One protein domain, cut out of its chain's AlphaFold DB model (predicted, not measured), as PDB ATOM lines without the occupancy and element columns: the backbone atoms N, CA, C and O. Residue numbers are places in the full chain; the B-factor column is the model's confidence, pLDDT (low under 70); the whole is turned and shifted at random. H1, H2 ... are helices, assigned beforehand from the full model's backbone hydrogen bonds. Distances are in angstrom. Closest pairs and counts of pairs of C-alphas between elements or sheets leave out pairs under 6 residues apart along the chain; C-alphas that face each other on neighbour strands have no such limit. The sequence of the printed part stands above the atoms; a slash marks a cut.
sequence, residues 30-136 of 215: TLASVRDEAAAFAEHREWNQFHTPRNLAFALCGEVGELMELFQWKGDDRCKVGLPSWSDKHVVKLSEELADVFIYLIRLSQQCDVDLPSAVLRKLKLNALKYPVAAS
ATOM      1  N   THR A  30      12.926 -37.595  60.843       95.19
ATOM      2  CA  THR A  30      11.535 -37.316  60.462       95.19
ATOM      3  C   THR A  30      11.417 -36.803  59.024       95.19
ATOM      4  O   THR A  30      12.355 -36.237  58.457       95.19
ATOM      5  N   LEU A  31      10.217 -36.901  58.443       94.88
ATOM      6  CA  LEU A  31       9.904 -36.250  57.162       94.88
ATOM      7  C   LEU A  31      10.107 -34.727  57.214       94.88
ATOM      8  O   LEU A  31      10.546 -34.135  56.232       94.88
ATOM      9  N   ALA A  32       9.814 -34.104  58.360       95.88
ATOM     10  CA  ALA A  32      10.021 -32.674  58.559       95.88
ATOM     11  C   ALA A  32      11.513 -32.314  58.531       95.88
ATOM     12  O   ALA A  32      11.890 -31.393  57.817       95.88
ATOM     13  N   SER A  33      12.369 -33.088  59.206       95.75
ATOM     14  CA  SER A  33      13.819 -32.861  59.160       95.75
ATOM     15  C   SER A  33      14.386 -33.039  57.751       95.75
ATOM     16  O   SER A  33      15.164 -32.203  57.313       95.75
ATOM     17  N   VAL A  34      13.950 -34.054  56.991       95.69
ATOM     18  CA  VAL A  34      14.403 -34.225  55.594       95.69
ATOM     19  C   VAL A  34      13.961 -33.050  54.716       95.69
ATOM     20  O   VAL A  34      14.743 -32.549  53.910       95.69
ATOM     21  N   ARG A  35      12.717 -32.583  54.881       96.94
ATOM     22  CA  ARG A  35      12.211 -31.384  54.197       96.94
ATOM     23  C   ARG A  35      13.079 -30.165  54.494       96.94
ATOM     24  O   ARG A  35      13.401 -29.431  53.564       96.94
ATOM     25  N   ASP A  36      13.423 -29.953  55.760       97.25
ATOM     26  CA  ASP A  36      14.167 -28.775  56.205       97.25
ATOM     27  C   ASP A  36      15.612 -28.793  55.692       97.25
ATOM     28  O   ASP A  36      16.073 -27.785  55.159       97.25
ATOM     29  N   GLU A  37      16.280 -29.949  55.720       95.94
ATOM     30  CA  GLU A  37      17.611 -30.128  55.123       95.94
ATOM     31  C   GLU A  37      17.599 -29.857  53.609       95.94
ATOM     32  O   GLU A  37      18.413 -29.090  53.088       95.94
ATOM     33  N   ALA A  38      16.623 -30.416  52.884       95.06
ATOM     34  CA  ALA A  38      16.483 -30.184  51.447       95.06
ATOM     35  C   ALA A  38      16.135 -28.717  51.122       95.06
ATOM     36  O   ALA A  38      16.555 -28.185  50.090       95.06
ATOM     37  N   ALA A  39      15.377 -28.048  51.995       94.31
ATOM     38  CA  ALA A  39      15.060 -26.629  51.870       94.31
ATOM     39  C   ALA A  39      16.289 -25.749  52.054       94.31
ATOM     40  O   ALA A  39      16.565 -24.919  51.186       94.31
ATOM     41  N   ALA A  40      17.041 -25.978  53.128       96.56
ATOM     42  CA  ALA A  40      18.273 -25.259  53.411       96.56
ATOM     43  C   ALA A  40      19.287 -25.455  52.275       96.56
ATOM     44  O   ALA A  40      19.898 -24.497  51.805       96.56
ATOM     45  N   PHE A  41      19.426 -26.680  51.759       93.69
ATOM     46  CA  PHE A  41      20.309 -26.969  50.629       93.69
ATOM     47  C   PHE A  41      19.993 -26.116  49.388       93.69
ATOM     48  O   PHE A  41      20.916 -25.589  48.754       93.69
ATOM     49  N   ALA A  42      18.704 -25.988  49.052       94.12
ATOM     50  CA  ALA A  42      18.231 -25.199  47.919       94.12
ATOM     51  C   ALA A  42      18.356 -23.690  48.166       94.12
ATOM     52  O   ALA A  42      18.730 -22.944  47.260       94.12
ATOM     53  N   GLU A  43      18.061 -23.238  49.384       95.06
ATOM     54  CA  GLU A  43      18.149 -21.835  49.785       95.06
ATOM     55  C   GLU A  43      19.587 -21.317  49.726       95.06
ATOM     56  O   GLU A  43      19.832 -20.296  49.089       95.06
ATOM     57  N   HIS A  44      20.553 -22.068  50.265       95.69
ATOM     58  CA  HIS A  44      21.976 -21.710  50.220       95.69
ATOM     59  C   HIS A  44      22.539 -21.561  48.797       95.69
ATOM     60  O   HIS A  44      23.615 -20.995  48.615       95.69
ATOM     61  N   ARG A  45      21.841 -22.092  47.788       96.88
ATOM     62  CA  ARG A  45      22.214 -22.004  46.368       96.88
ATOM     63  C   ARG A  45      21.316 -21.060  45.576       96.88
ATOM     64  O   ARG A  45      21.447 -20.986  44.359       96.88
ATOM     65  N   GLU A  46      20.382 -20.390  46.245       94.12
ATOM     66  CA  GLU A  46      19.357 -19.546  45.628       94.12
ATOM     67  C   GLU A  46      18.507 -20.300  44.584       94.12
ATOM     68  O   GLU A  46      17.955 -19.713  43.655       94.12
ATOM     69  N   TRP A  47      18.364 -21.622  44.725       96.94
ATOM     70  CA  TRP A  47      17.661 -22.473  43.756       96.94
ATOM     71  C   TRP A  47      16.143 -22.439  43.889       96.94
ATOM     72  O   TRP A  47      15.434 -22.897  42.992       96.94
ATOM     73  N   ASN A  48      15.616 -21.841  44.959       93.00
ATOM     74  CA  ASN A  48      14.172 -21.703  45.152       93.00
ATOM     75  C   ASN A  48      13.482 -20.976  43.981       93.00
ATOM     76  O   ASN A  48      12.332 -21.281  43.678       93.00
ATOM     77  N   GLN A  49      14.195 -20.108  43.250       93.06
ATOM     78  CA  GLN A  49      13.690 -19.470  42.025       93.06
ATOM     79  C   GLN A  49      13.362 -20.469  40.894       93.06
ATOM     80  O   GLN A  49      12.488 -20.207  40.069       93.06
ATOM     81  N   PHE A  50      14.031 -21.626  40.859       93.94
ATOM     82  CA  PHE A  50      13.811 -22.685  39.869       93.94
ATOM     83  C   PHE A  50      12.826 -23.753  40.360       93.94
ATOM     84  O   PHE A  50      12.250 -24.481  39.549       93.94
ATOM     85  N   HIS A  51      12.585 -23.829  41.669       95.25
ATOM     86  CA  HIS A  51      11.741 -24.830  42.325       95.25
ATOM     87  C   HIS A  51      10.247 -24.485  42.271       95.25
ATOM     88  O   HIS A  51       9.544 -24.503  43.277       95.25
ATOM     89  N   THR A  52       9.724 -24.197  41.078       97.38
ATOM     90  CA  THR A  52       8.269 -24.132  40.871       97.38
ATOM     91  C   THR A  52       7.656 -25.541  40.957       97.38
ATOM     92  O   THR A  52       8.340 -26.509  40.609       97.38
ATOM     93  N   PRO A  53       6.368 -25.706  41.332       98.50
ATOM     94  CA  PRO A  53       5.732 -27.027  41.391       98.50
ATOM     95  C   PRO A  53       5.862 -27.837  40.095       98.50
ATOM     96  O   PRO A  53       6.123 -29.035  40.126       98.50
ATOM     97  N   ARG A  54       5.736 -27.175  38.937       98.19
ATOM     98  CA  ARG A  54       5.893 -27.823  37.627       98.19
ATOM     99  C   ARG A  54       7.312 -28.351  37.425       98.19
ATOM    100  O   ARG A  54       7.473 -29.477  36.967       98.19
ATOM    101  N   ASN A  55       8.324 -27.554  37.755       98.00
ATOM    102  CA  ASN A  55       9.718 -27.947  37.559       98.00
ATOM    103  C   ASN A  55      10.101 -29.097  38.490       98.00
ATOM    104  O   ASN A  55      10.715 -30.055  38.039       98.00
ATOM    105  N   LEU A  56       9.673 -29.043  39.754       98.00
ATOM    106  CA  LEU A  56       9.894 -30.124  40.717       98.00
ATOM    107  C   LEU A  56       9.204 -31.426  40.286       98.00
ATOM    108  O   LEU A  56       9.787 -32.494  40.423       98.00
ATOM    109  N   ALA A  57       7.992 -31.351  39.721       98.44
ATOM    110  CA  ALA A  57       7.308 -32.525  39.179       98.44
ATOM    111  C   ALA A  57       8.048 -33.136  37.974       98.44
ATOM    112  O   ALA A  57       8.094 -34.359  37.841       98.44
ATOM    113  N   PHE A  58       8.646 -32.310  37.110       98.25
ATOM    114  CA  PHE A  58       9.471 -32.808  36.008       98.25
ATOM    115  C   PHE A  58      10.801 -33.392  36.482       98.25
ATOM    116  O   PHE A  58      11.181 -34.448  35.987       98.25
ATOM    117  N   ALA A  59      11.464 -32.760  37.453       97.31
ATOM    118  CA  ALA A  59      12.678 -33.300  38.057       97.31
ATOM    119  C   ALA A  59      12.406 -34.669  38.698       97.31
ATOM    120  O   ALA A  59      13.056 -35.644  38.344       97.31
ATOM    121  N   LEU A  60      11.336 -34.781  39.497       98.25
ATOM    122  CA  LEU A  60      10.860 -36.051  40.052       98.25
ATOM    123  C   LEU A  60      10.670 -37.129  38.972       98.25
ATOM    124  O   LEU A  60      11.043 -38.280  39.172       98.25
ATOM    125  N   CYS A  61      10.076 -36.772  37.831       98.50
ATOM    126  CA  CYS A  61       9.896 -37.708  36.723       98.50
ATOM    127  C   CYS A  61      11.233 -38.160  36.111       98.50
ATOM    128  O   CYS A  61      11.333 -39.313  35.697       98.50
ATOM    129  N   GLY A  62      12.227 -37.268  36.049       98.06
ATOM    130  CA  GLY A  62      13.588 -37.586  35.619       98.06
ATOM    131  C   GLY A  62      14.230 -38.637  36.520       98.06
ATOM    132  O   GLY A  62      14.607 -39.694  36.024       98.06
ATOM    133  N   GLU A  63      14.213 -38.412  37.835       98.38
ATOM    134  CA  GLU A  63      14.814 -39.343  38.806       98.38
ATOM    135  C   GLU A  63      14.100 -40.701  38.845       98.38
ATOM    136  O   GLU A  63      14.718 -41.749  39.015       98.38
ATOM    137  N   VAL A  64      12.779 -40.731  38.624       98.69
ATOM    138  CA  VAL A  64      12.062 -42.007  38.446       98.69
ATOM    139  C   VAL A  64      12.563 -42.744  37.199       98.69
ATOM    140  O   VAL A  64      12.650 -43.972  37.211       98.69
ATOM    141  N   GLY A  65      12.903 -42.015  36.135       98.38
ATOM    142  CA  GLY A  65      13.547 -42.569  34.946       98.38
ATOM    143  C   GLY A  65      14.907 -43.186  35.266       98.38
ATOM    144  O   GLY A  65      15.108 -44.363  34.971       98.38
ATOM    145  N   GLU A  66      15.795 -42.443  35.930       98.00
ATOM    146  CA  GLU A  66      17.123 -42.930  36.346       98.00
ATOM    147  C   GLU A  66      17.018 -44.159  37.266       98.00
ATOM    148  O   GLU A  66      17.681 -45.180  37.047       98.00
ATOM    149  N   LEU A  67      16.076 -44.144  38.215       98.38
ATOM    150  CA  LEU A  67      15.743 -45.303  39.042       98.38
ATOM    151  C   LEU A  67      15.347 -46.517  38.190       98.38
ATOM    152  O   LEU A  67      15.813 -47.631  38.441       98.38
ATOM    153  N   MET A  68      14.488 -46.331  37.185       98.19
ATOM    154  CA  MET A  68      14.041 -47.406  36.294       98.19
ATOM    155  C   MET A  68      15.174 -47.960  35.421       98.19
ATOM    156  O   MET A  68      15.207 -49.172  35.170       98.19
ATOM    157  N   GLU A  69      16.133 -47.130  35.004       97.81
ATOM    158  CA  GLU A  69      17.298 -47.569  34.225       97.81
ATOM    159  C   GLU A  69      18.135 -48.622  34.962       97.81
ATOM    160  O   GLU A  69      18.717 -49.511  34.331       97.81
ATOM    161  N   LEU A  70      18.139 -48.599  36.299       96.75
ATOM    162  CA  LEU A  70      18.817 -49.617  37.102       96.75
ATOM    163  C   LEU A  70      18.193 -51.010  36.956       96.75
ATOM    164  O   LEU A  70      18.883 -52.011  37.158       96.75
ATOM    165  N   PHE A  71      16.910 -51.098  36.598       97.19
ATOM    166  CA  PHE A  71      16.167 -52.357  36.504       97.19
ATOM    167  C   PHE A  71      15.943 -52.830  35.066       97.19
ATOM    168  O   PHE A  71      15.818 -54.033  34.856       97.19
ATOM    169  N   GLN A  72      15.940 -51.929  34.080       95.56
ATOM    170  CA  GLN A  72      15.421 -52.186  32.726       95.56
ATOM    171  C   GLN A  72      16.003 -53.420  31.999       95.56
ATOM    172  O   GLN A  72      15.315 -54.030  31.185       95.56
ATOM    173  N   TRP A  73      17.248 -53.819  32.296       95.06
ATOM    174  CA  TRP A  73      17.927 -54.970  31.667       95.06
ATOM    175  C   TRP A  73      18.143 -56.161  32.612       95.06
ATOM    176  O   TRP A  73      18.910 -57.074  32.299       95.06
ATOM    177  N   LYS A  74      17.527 -56.155  33.798       93.06
ATOM    178  CA  LYS A  74      17.675 -57.211  34.807       93.06
ATOM    179  C   LYS A  74      16.400 -58.052  34.858       93.06
ATOM    180  O   LYS A  74      15.313 -57.518  35.025       93.06
ATOM    181  N   GLY A  75      16.542 -59.370  34.723       92.56
ATOM    182  CA  GLY A  75      15.422 -60.303  34.861       92.56
ATOM    183  C   GLY A  75      14.968 -60.489  36.312       92.56
ATOM    184  O   GLY A  75      15.686 -60.158  37.261       92.56
ATOM    185  N   ASP A  76      13.789 -61.089  36.489       93.81
ATOM    186  CA  ASP A  76      13.181 -61.375  37.799       93.81
ATOM    187  C   ASP A  76      14.050 -62.263  38.707       93.81
ATOM    188  O   ASP A  76      13.884 -62.293  39.929       93.81
ATOM    189  N   ASP A  77      14.961 -63.045  38.130       92.62
ATOM    190  CA  ASP A  77      15.963 -63.839  38.841       92.62
ATOM    191  C   ASP A  77      17.015 -62.955  39.528       92.62
ATOM    192  O   ASP A  77      17.470 -63.277  40.626       92.62
ATOM    193  N   ARG A  78      17.350 -61.809  38.924       90.88
ATOM    194  CA  ARG A  78      18.306 -60.822  39.444       90.88
ATOM    195  C   ARG A  78      17.650 -59.754  40.313       90.88
ATOM    196  O   ARG A  78      18.361 -59.058  41.034       90.88
ATOM    197  N   CYS A  79      16.326 -59.637  40.282       94.62
ATOM    198  CA  CYS A  79      15.542 -58.647  41.028       94.62
ATOM    199  C   CYS A  79      14.736 -59.266  42.184       94.62
ATOM    200  O   CYS A  79      13.629 -58.834  42.495       94.62
ATOM    201  N   LYS A  80      15.292 -60.290  42.848       95.56
ATOM    202  CA  LYS A  80      14.689 -60.870  44.061       95.56
ATOM    203  C   LYS A  80      14.662 -59.868  45.213       95.56
ATOM    204  O   LYS A  80      15.507 -58.978  45.292       95.56
ATOM    205  N   VAL A  81      13.724 -60.061  46.142       92.62
ATOM    206  CA  VAL A  81      13.612 -59.265  47.375       92.62
ATOM    207  C   VAL A  81      14.969 -59.196  48.083       92.62
ATOM    208  O   VAL A  81      15.639 -60.211  48.262       92.62
ATOM    209  N   GLY A  82      15.386 -57.982  48.443       90.81
ATOM    210  CA  GLY A  82      16.689 -57.714  49.060       90.81
ATOM    211  C   GLY A  82      17.869 -57.639  48.081       90.81
ATOM    212  O   GLY A  82      18.970 -57.281  48.497       90.81
ATOM    213  N   LEU A  83      17.654 -57.921  46.792       93.88
ATOM    214  CA  LEU A  83      18.645 -57.828  45.716       93.88
ATOM    215  C   LEU A  83      19.973 -58.541  46.060       93.88
ATOM    216  O   LEU A  83      21.037 -57.916  46.019       93.88
ATOM    217  N   PRO A  84      19.947 -59.841  46.422       92.56
ATOM    218  CA  PRO A  84      21.136 -60.559  46.895       92.56
ATOM    219  C   PRO A  84      22.211 -60.724  45.812       92.56
ATOM    220  O   PRO A  84      23.389 -60.845  46.122       92.56
ATOM    221  N   SER A  85      21.822 -60.713  44.533       93.12
ATOM    222  CA  SER A  85      22.742 -60.838  43.396       93.12
ATOM    223  C   SER A  85      23.294 -59.500  42.889       93.12
ATOM    224  O   SER A  85      23.939 -59.467  41.837       93.12
ATOM    225  N   TRP A  86      22.962 -58.383  43.543       93.81
ATOM    226  CA  TRP A  86      23.458 -57.059  43.165       93.81
ATOM    227  C   TRP A  86      24.755 -56.766  43.905       93.81
ATOM    228  O   TRP A  86      24.864 -57.012  45.104       93.81
ATOM    229  N   SER A  87      25.734 -56.218  43.186       91.81
ATOM    230  CA  SER A  87      26.966 -55.743  43.809       91.81
ATOM    231  C   SER A  87      26.705 -54.505  44.664       91.81
ATOM    232  O   SER A  87      25.811 -53.714  44.365       91.81
ATOM    233  N   ASP A  88      27.550 -54.292  45.667       89.81
ATOM    234  CA  ASP A  88      27.508 -53.130  46.560       89.81
ATOM    235  C   ASP A  88      27.427 -51.798  45.810       89.81
ATOM    236  O   ASP A  88      26.620 -50.939  46.149       89.81
ATOM    237  N   LYS A  89      28.187 -51.657  44.720       90.94
ATOM    238  CA  LYS A  89      28.132 -50.470  43.856       90.94
ATOM    239  C   LYS A  89      26.734 -50.227  43.273       90.94
ATOM    240  O   LYS A  89      26.285 -49.088  43.242       90.94
ATOM    241  N   HIS A  90      26.047 -51.274  42.811       92.62
ATOM    242  CA  HIS A  90      24.687 -51.129  42.283       92.62
ATOM    243  C   HIS A  90      23.676 -50.806  43.383       92.62
ATOM    244  O   HIS A  90      22.715 -50.095  43.127       92.62
ATOM    245  N   VAL A  91      23.881 -51.329  44.593       93.00
ATOM    246  CA  VAL A  91      23.015 -51.041  45.745       93.00
ATOM    247  C   VAL A  91      23.162 -49.588  46.179       93.00
ATOM    248  O   VAL A  91      22.157 -48.947  46.458       93.00
ATOM    249  N   VAL A  92      24.387 -49.055  46.190       92.38
ATOM    250  CA  VAL A  92      24.612 -47.633  46.481       92.38
ATOM    251  C   VAL A  92      23.957 -46.756  45.417       92.38
ATOM    252  O   VAL A  92      23.182 -45.876  45.770       92.38
ATOM    253  N   LYS A  93      24.146 -47.055  44.124       94.44
ATOM    254  CA  LYS A  93      23.473 -46.288  43.065       94.44
ATOM    255  C   LYS A  93      21.946 -46.354  43.191       94.44
ATOM    256  O   LYS A  93      21.285 -45.337  43.099       94.44
ATOM    257  N   LEU A  94      21.386 -47.525  43.501       95.94
ATOM    258  CA  LEU A  94      19.956 -47.656  43.797       95.94
ATOM    259  C   LEU A  94      19.512 -46.773  44.968       95.94
ATOM    260  O   LEU A  94      18.436 -46.189  44.907       95.94
ATOM    261  N   SER A  95      20.308 -46.695  46.036       95.19
ATOM    262  CA  SER A  95      19.978 -45.838  47.177       95.19
ATOM    263  C   SER A  95      20.026 -44.349  46.836       95.19
ATOM    264  O   SER A  95      19.204 -43.610  47.365       95.19
ATOM    265  N   GLU A  96      20.926 -43.932  45.942       95.62
ATOM    266  CA  GLU A  96      21.004 -42.556  45.433       95.62
ATOM    267  C   GLU A  96      19.728 -42.210  44.649       95.62
ATOM    268  O   GLU A  96      19.007 -41.305  45.054       95.62
ATOM    269  N   GLU A  97      19.345 -43.024  43.657       98.19
ATOM    270  CA  GLU A  97      18.139 -42.756  42.850       98.19
ATOM    271  C   GLU A  97      16.846 -42.754  43.678       98.19
ATOM    272  O   GLU A  97      15.938 -41.948  43.473       98.19
ATOM    273  N   LEU A  98      16.737 -43.664  44.653       97.94
ATOM    274  CA  LEU A  98      15.604 -43.675  45.579       97.94
ATOM    275  C   LEU A  98      15.560 -42.402  46.435       97.94
ATOM    276  O   LEU A  98      14.469 -41.894  46.714       97.94
ATOM    277  N   ALA A  99      16.722 -41.906  46.866       96.88
ATOM    278  CA  ALA A  99      16.823 -40.675  47.634       96.88
ATOM    279  C   ALA A  99      16.456 -39.458  46.779       96.88
ATOM    280  O   ALA A  99      15.673 -38.630  47.244       96.88
ATOM    281  N   ASP A 100      16.920 -39.379  45.532       98.00
ATOM    282  CA  ASP A 100      16.629 -38.262  44.631       98.00
ATOM    283  C   ASP A 100      15.126 -38.160  44.322       98.00
ATOM    284  O   ASP A 100      14.515 -37.099  44.513       98.00
ATOM    285  N   VAL A 101      14.472 -39.288  44.011       98.62
ATOM    286  CA  VAL A 101      13.001 -39.365  43.882       98.62
ATOM    287  C   VAL A 101      12.306 -38.821  45.134       98.62
ATOM    288  O   VAL A 101      11.350 -38.043  45.057       98.62
ATOM    289  N   PHE A 102      12.770 -39.225  46.313       98.25
ATOM    290  CA  PHE A 102      12.150 -38.829  47.569       98.25
ATOM    291  C   PHE A 102      12.365 -37.350  47.905       98.25
ATOM    292  O   PHE A 102      11.425 -36.677  48.340       98.25
ATOM    293  N   ILE A 103      13.567 -36.824  47.661       97.75
ATOM    294  CA  ILE A 103      13.911 -35.417  47.872       97.75
ATOM    295  C   ILE A 103      13.000 -34.533  47.021       97.75
ATOM    296  O   ILE A 103      12.365 -33.622  47.561       97.75
ATOM    297  N   TYR A 104      12.845 -34.823  45.724       98.19
ATOM    298  CA  TYR A 104      11.944 -34.031  44.883       98.19
ATOM    299  C   TYR A 104      10.478 -34.174  45.282       98.19
ATOM    300  O   TYR A 104       9.758 -33.176  45.257       98.19
ATOM    301  N   LEU A 105      10.026 -35.358  45.707       98.56
ATOM    302  CA  LEU A 105       8.661 -35.539  46.209       98.56
ATOM    303  C   LEU A 105       8.389 -34.671  47.447       98.56
ATOM    304  O   LEU A 105       7.355 -34.000  47.518       98.56
ATOM    305  N   ILE A 106       9.317 -34.648  48.408       97.81
ATOM    306  CA  ILE A 106       9.201 -33.813  49.608       97.81
ATOM    307  C   ILE A 106       9.222 -32.330  49.233       97.81
ATOM    308  O   ILE A 106       8.338 -31.582  49.662       97.81
ATOM    309  N   ARG A 107      10.175 -31.895  48.402       97.31
ATOM    310  CA  ARG A 107      10.264 -30.499  47.943       97.31
ATOM    311  C   ARG A 107       9.001 -30.061  47.207       97.31
ATOM    312  O   ARG A 107       8.492 -28.971  47.462       97.31
ATOM    313  N   LEU A 108       8.462 -30.922  46.346       98.38
ATOM    314  CA  LEU A 108       7.204 -30.682  45.646       98.38
ATOM    315  C   LEU A 108       6.040 -30.549  46.629       98.38
ATOM    316  O   LEU A 108       5.241 -29.626  46.492       98.38
ATOM    317  N   SER A 109       5.951 -31.426  47.634       98.12
ATOM    318  CA  SER A 109       4.898 -31.337  48.651       98.12
ATOM    319  C   SER A 109       4.956 -30.017  49.423       98.12
ATOM    320  O   SER A 109       3.923 -29.379  49.604       98.12
ATOM    321  N   GLN A 110       6.159 -29.549  49.774       96.62
ATOM    322  CA  GLN A 110       6.353 -28.265  50.442       96.62
ATOM    323  C   GLN A 110       5.941 -27.087  49.552       96.62
ATOM    324  O   GLN A 110       5.231 -26.201  50.013       96.62
ATOM    325  N   GLN A 111       6.337 -27.083  48.276       96.62
ATOM    326  CA  GLN A 111       5.983 -26.000  47.352       96.62
ATOM    327  C   GLN A 111       4.479 -25.959  47.023       96.62
ATOM    328  O   GLN A 111       3.961 -24.924  46.606       96.62
ATOM    329  N   CYS A 112       3.784 -27.082  47.208       97.94
ATOM    330  CA  CYS A 112       2.338 -27.210  47.051       97.94
ATOM    331  C   CYS A 112       1.554 -27.022  48.362       97.94
ATOM    332  O   CYS A 112       0.337 -27.195  48.336       97.94
ATOM    333  N   ASP A 113       2.221 -26.712  49.479       97.38
ATOM    334  CA  ASP A 113       1.618 -26.606  50.817       97.38
ATOM    335  C   ASP A 113       0.834 -27.868  51.237       97.38
ATOM    336  O   ASP A 113      -0.297 -27.831  51.726       97.38
ATOM    337  N   VAL A 114       1.432 -29.037  50.992       97.81
ATOM    338  CA  VAL A 114       0.858 -30.342  51.333       97.81
ATOM    339  C   VAL A 114       1.602 -30.949  52.516       97.81
ATOM    340  O   VAL A 114       2.786 -31.275  52.422       97.81
ATOM    341  N   ASP A 115       0.876 -31.213  53.603       97.56
ATOM    342  CA  ASP A 115       1.333 -32.093  54.683       97.56
ATOM    343  C   ASP A 115       1.390 -33.546  54.177       97.56
ATOM    344  O   ASP A 115       0.421 -34.312  54.250       97.56
ATOM    345  N   LEU A 116       2.541 -33.905  53.602       97.31
ATOM    346  CA  LEU A 116       2.802 -35.224  53.035       97.31
ATOM    347  C   LEU A 116       2.618 -36.369  54.056       97.31
ATOM    348  O   LEU A 116       1.913 -37.321  53.706       97.31
ATOM    349  N   PRO A 117       3.158 -36.313  55.295       96.94
ATOM    350  CA  PRO A 117       2.882 -37.331  56.312       96.94
ATOM    351  C   PRO A 117       1.382 -37.576  56.531       96.94
ATOM    352  O   PRO A 117       0.913 -38.717  56.443       96.94
ATOM    353  N   SER A 118       0.601 -36.514  56.754       97.00
ATOM    354  CA  SER A 118      -0.846 -36.640  56.970       97.00
ATOM    355  C   SER A 118      -1.570 -37.157  55.727       97.00
ATOM    356  O   SER A 118      -2.476 -37.994  55.834       97.00
ATOM    357  N   ALA A 119      -1.157 -36.723  54.532       96.25
ATOM    358  CA  ALA A 119      -1.705 -37.198  53.264       96.25
ATOM    359  C   ALA A 119      -1.469 -38.705  53.061       96.25
ATOM    360  O   ALA A 119      -2.397 -39.419  52.662       96.25
ATOM    361  N   VAL A 120      -0.275 -39.209  53.395       96.50
ATOM    362  CA  VAL A 120       0.064 -40.641  53.351       96.50
ATOM    363  C   VAL A 120      -0.809 -41.433  54.323       96.50
ATOM    364  O   VAL A 120      -1.455 -42.398  53.911       96.50
ATOM    365  N   LEU A 121      -0.921 -41.004  55.585       96.75
ATOM    366  CA  LEU A 121      -1.754 -41.686  56.586       96.75
ATOM    367  C   LEU A 121      -3.232 -41.725  56.177       96.75
ATOM    368  O   LEU A 121      -3.889 -42.766  56.277       96.75
ATOM    369  N   ARG A 122      -3.761 -40.609  55.663       95.19
ATOM    370  CA  ARG A 122      -5.118 -40.553  55.104       95.19
ATOM    371  C   ARG A 122      -5.270 -41.523  53.933       95.19
ATOM    372  O   ARG A 122      -6.263 -42.248  53.866       95.19
ATOM    373  N   LYS A 123      -4.300 -41.565  53.017       92.38
ATOM    374  CA  LYS A 123      -4.345 -42.440  51.840       92.38
ATOM    375  C   LYS A 123      -4.277 -43.922  52.215       92.38
ATOM    376  O   LYS A 123      -5.005 -44.713  51.617       92.38
ATOM    377  N   LEU A 124      -3.489 -44.294  53.223       91.94
ATOM    378  CA  LEU A 124      -3.436 -45.659  53.752       91.94
ATOM    379  C   LEU A 124      -4.786 -46.099  54.334       91.94
ATOM    380  O   LEU A 124      -5.256 -47.188  54.007       91.94
ATOM    381  N   LYS A 125      -5.463 -45.237  55.107       91.81
ATOM    382  CA  LYS A 125      -6.823 -45.511  55.613       91.81
ATOM    383  C   LYS A 125      -7.820 -45.733  54.473       91.81
ATOM    384  O   LYS A 125      -8.562 -46.710  54.487       91.81
ATOM    385  N   LEU A 126      -7.793 -44.876  53.451       82.31
ATOM    386  CA  LEU A 126      -8.639 -45.042  52.262       82.31
ATOM    387  C   LEU A 126      -8.324 -46.339  51.505       82.31
ATOM    388  O   LEU A 126      -9.236 -47.010  51.031       82.31
ATOM    389  N   ASN A 127      -7.049 -46.718  51.402       85.12
ATOM    390  CA  ASN A 127      -6.655 -47.975  50.772       85.12
ATOM    391  C   ASN A 127      -7.127 -49.193  51.584       85.12
ATOM    392  O   ASN A 127      -7.565 -50.165  50.981       85.12
ATOM    393  N   ALA A 128      -7.109 -49.140  52.918       86.12
ATOM    394  CA  ALA A 128      -7.628 -50.221  53.760       86.12
ATOM    395  C   ALA A 128      -9.138 -50.443  53.566       86.12
ATOM    396  O   ALA A 128      -9.589 -51.584  53.502       86.12
ATOM    397  N   LEU A 129      -9.909 -49.362  53.396       82.94
ATOM    398  CA  LEU A 129     -11.330 -49.444  53.033       82.94
ATOM    399  C   LEU A 129     -11.525 -50.014  51.621       82.94
ATOM    400  O   LEU A 129     -12.437 -50.801  51.386       82.94
ATOM    401  N   LYS A 130     -10.646 -49.633  50.688       79.94
ATOM    402  CA  LYS A 130     -10.669 -50.087  49.292       79.94
ATOM    403  C   LYS A 130     -10.298 -51.565  49.125       79.94
ATOM    404  O   LYS A 130     -10.757 -52.200  48.180       79.94
ATOM    405  N   TYR A 131      -9.468 -52.100  50.018       79.81
ATOM    406  CA  TYR A 131      -8.946 -53.467  49.964       79.81
ATOM    407  C   TYR A 131      -9.128 -54.190  51.313       79.81
ATOM    408  O   TYR A 131      -8.132 -54.471  51.987       79.81
ATOM    409  N   PRO A 132     -10.365 -54.532  51.722       87.25
ATOM    410  CA  PRO A 132     -10.607 -55.183  53.008       87.25
ATOM    411  C   PRO A 132      -9.939 -56.557  53.092       87.25
ATOM    412  O   PRO A 132     -10.093 -57.369  52.183       87.25
ATOM    413  N   VAL A 133      -9.281 -56.861  54.217       87.81
ATOM    414  CA  VAL A 133      -8.529 -58.120  54.420       87.81
ATOM    415  C   VAL A 133      -9.365 -59.364  54.106       87.81
ATOM    416  O   VAL A 133      -8.861 -60.298  53.492       87.81
ATOM    417  N   ALA A 134     -10.643 -59.375  54.490       84.75
ATOM    418  CA  ALA A 134     -11.538 -60.507  54.253       84.75
ATOM    419  C   ALA A 134     -11.738 -60.832  52.759       84.75
ATOM    420  O   ALA A 134     -12.000 -61.982  52.425       84.75
ATOM    421  N   ALA A 135     -11.599 -59.841  51.872       76.62
ATOM    422  CA  ALA A 135     -11.827 -59.991  50.438       76.62
ATOM    423  C   ALA A 135     -10.528 -60.001  49.611       76.62
ATOM    424  O   ALA A 135     -10.482 -60.636  48.558       76.62
ATOM    425  N   SER A 136      -9.477 -59.317  50.083       80.94
ATOM    426  CA  SER A 136      -8.249 -59.055  49.317       80.94
ATOM    427  C   SER A 136      -7.037 -59.894  49.737       80.94
ATOM    428  O   SER A 136      -6.020 -59.893  49.045       80.94
TER     429      SER A 136
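This is residues 30 to 136 of the 215 residues of the protein "Dctpp1 protein" of Symbiodinium sp. KB8 (UniProt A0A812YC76). A long helical hairpin, H2 and H3, makes the core, with H1 packed across H3 near that helix's last residues and H4 leading away from the same end as an arm tipped by the short H5. Residues 120 to 127 and 129 to 135 of this arm stick out free, and a long loop, residues 70 to 87, joins H2 to H3 at the hairpin's other end. The printed part has 107 residues, with five named helices in the order H1 to H5 and no named strand; its class is all helix. It is loose, with a radius of gyration of the C-alphas of 17.1 A and spans of 45 by 41 by 24 A.

H1, residues 31 to 43, touches residues 103 to 110 alone of H3, residues 88 to 111; the closest C-alphas are those of Arg 35 and Ile 106, 6.0 A apart, and the lines are about perpendicular at 84 degrees. H2, residues 53 to 69, is apart from H1. H2 and H3 touch as a hairpin, opposite ways at a shallow tilt of 16 degrees; their closest C-alphas, Leu 67 and Glu 97, are 5.2 A apart. H4, residues 116 to 130, is close to H3 but not clearly touching: the closest C-alphas, Ser 109 and Leu 116, are 6.2 A apart, and the lines are about perpendicular at 81 degrees. H5, residues 133 to 136, and H4 meet only through their link. Every O i to N i+4 pair is within hydrogen-bond range in H1, H2, H3 and H4; H5 is too short for one.

H1 begins at C-alpha 31 (9.904, -36.250, 57.162) and is 18.2 A long from first to last C-alpha. H2 measures 24.6 A, H3 34.6 A, H4 20.4 A and H5 5.2 A. H3 begins at C-alpha 88 (27.508, -53.130, 46.560), and H5 ends at C-alpha 136 (-8.249, -59.055, 49.317).

The C-alphas of Glu 46 and Ala 134 are the two farthest apart, at 52.0 A. The printed part has no cut. The link from H2 to H3 is long, while those from H3 to H4 and from H4 to H5 are tight. No printed residue has a pLDDT under 70.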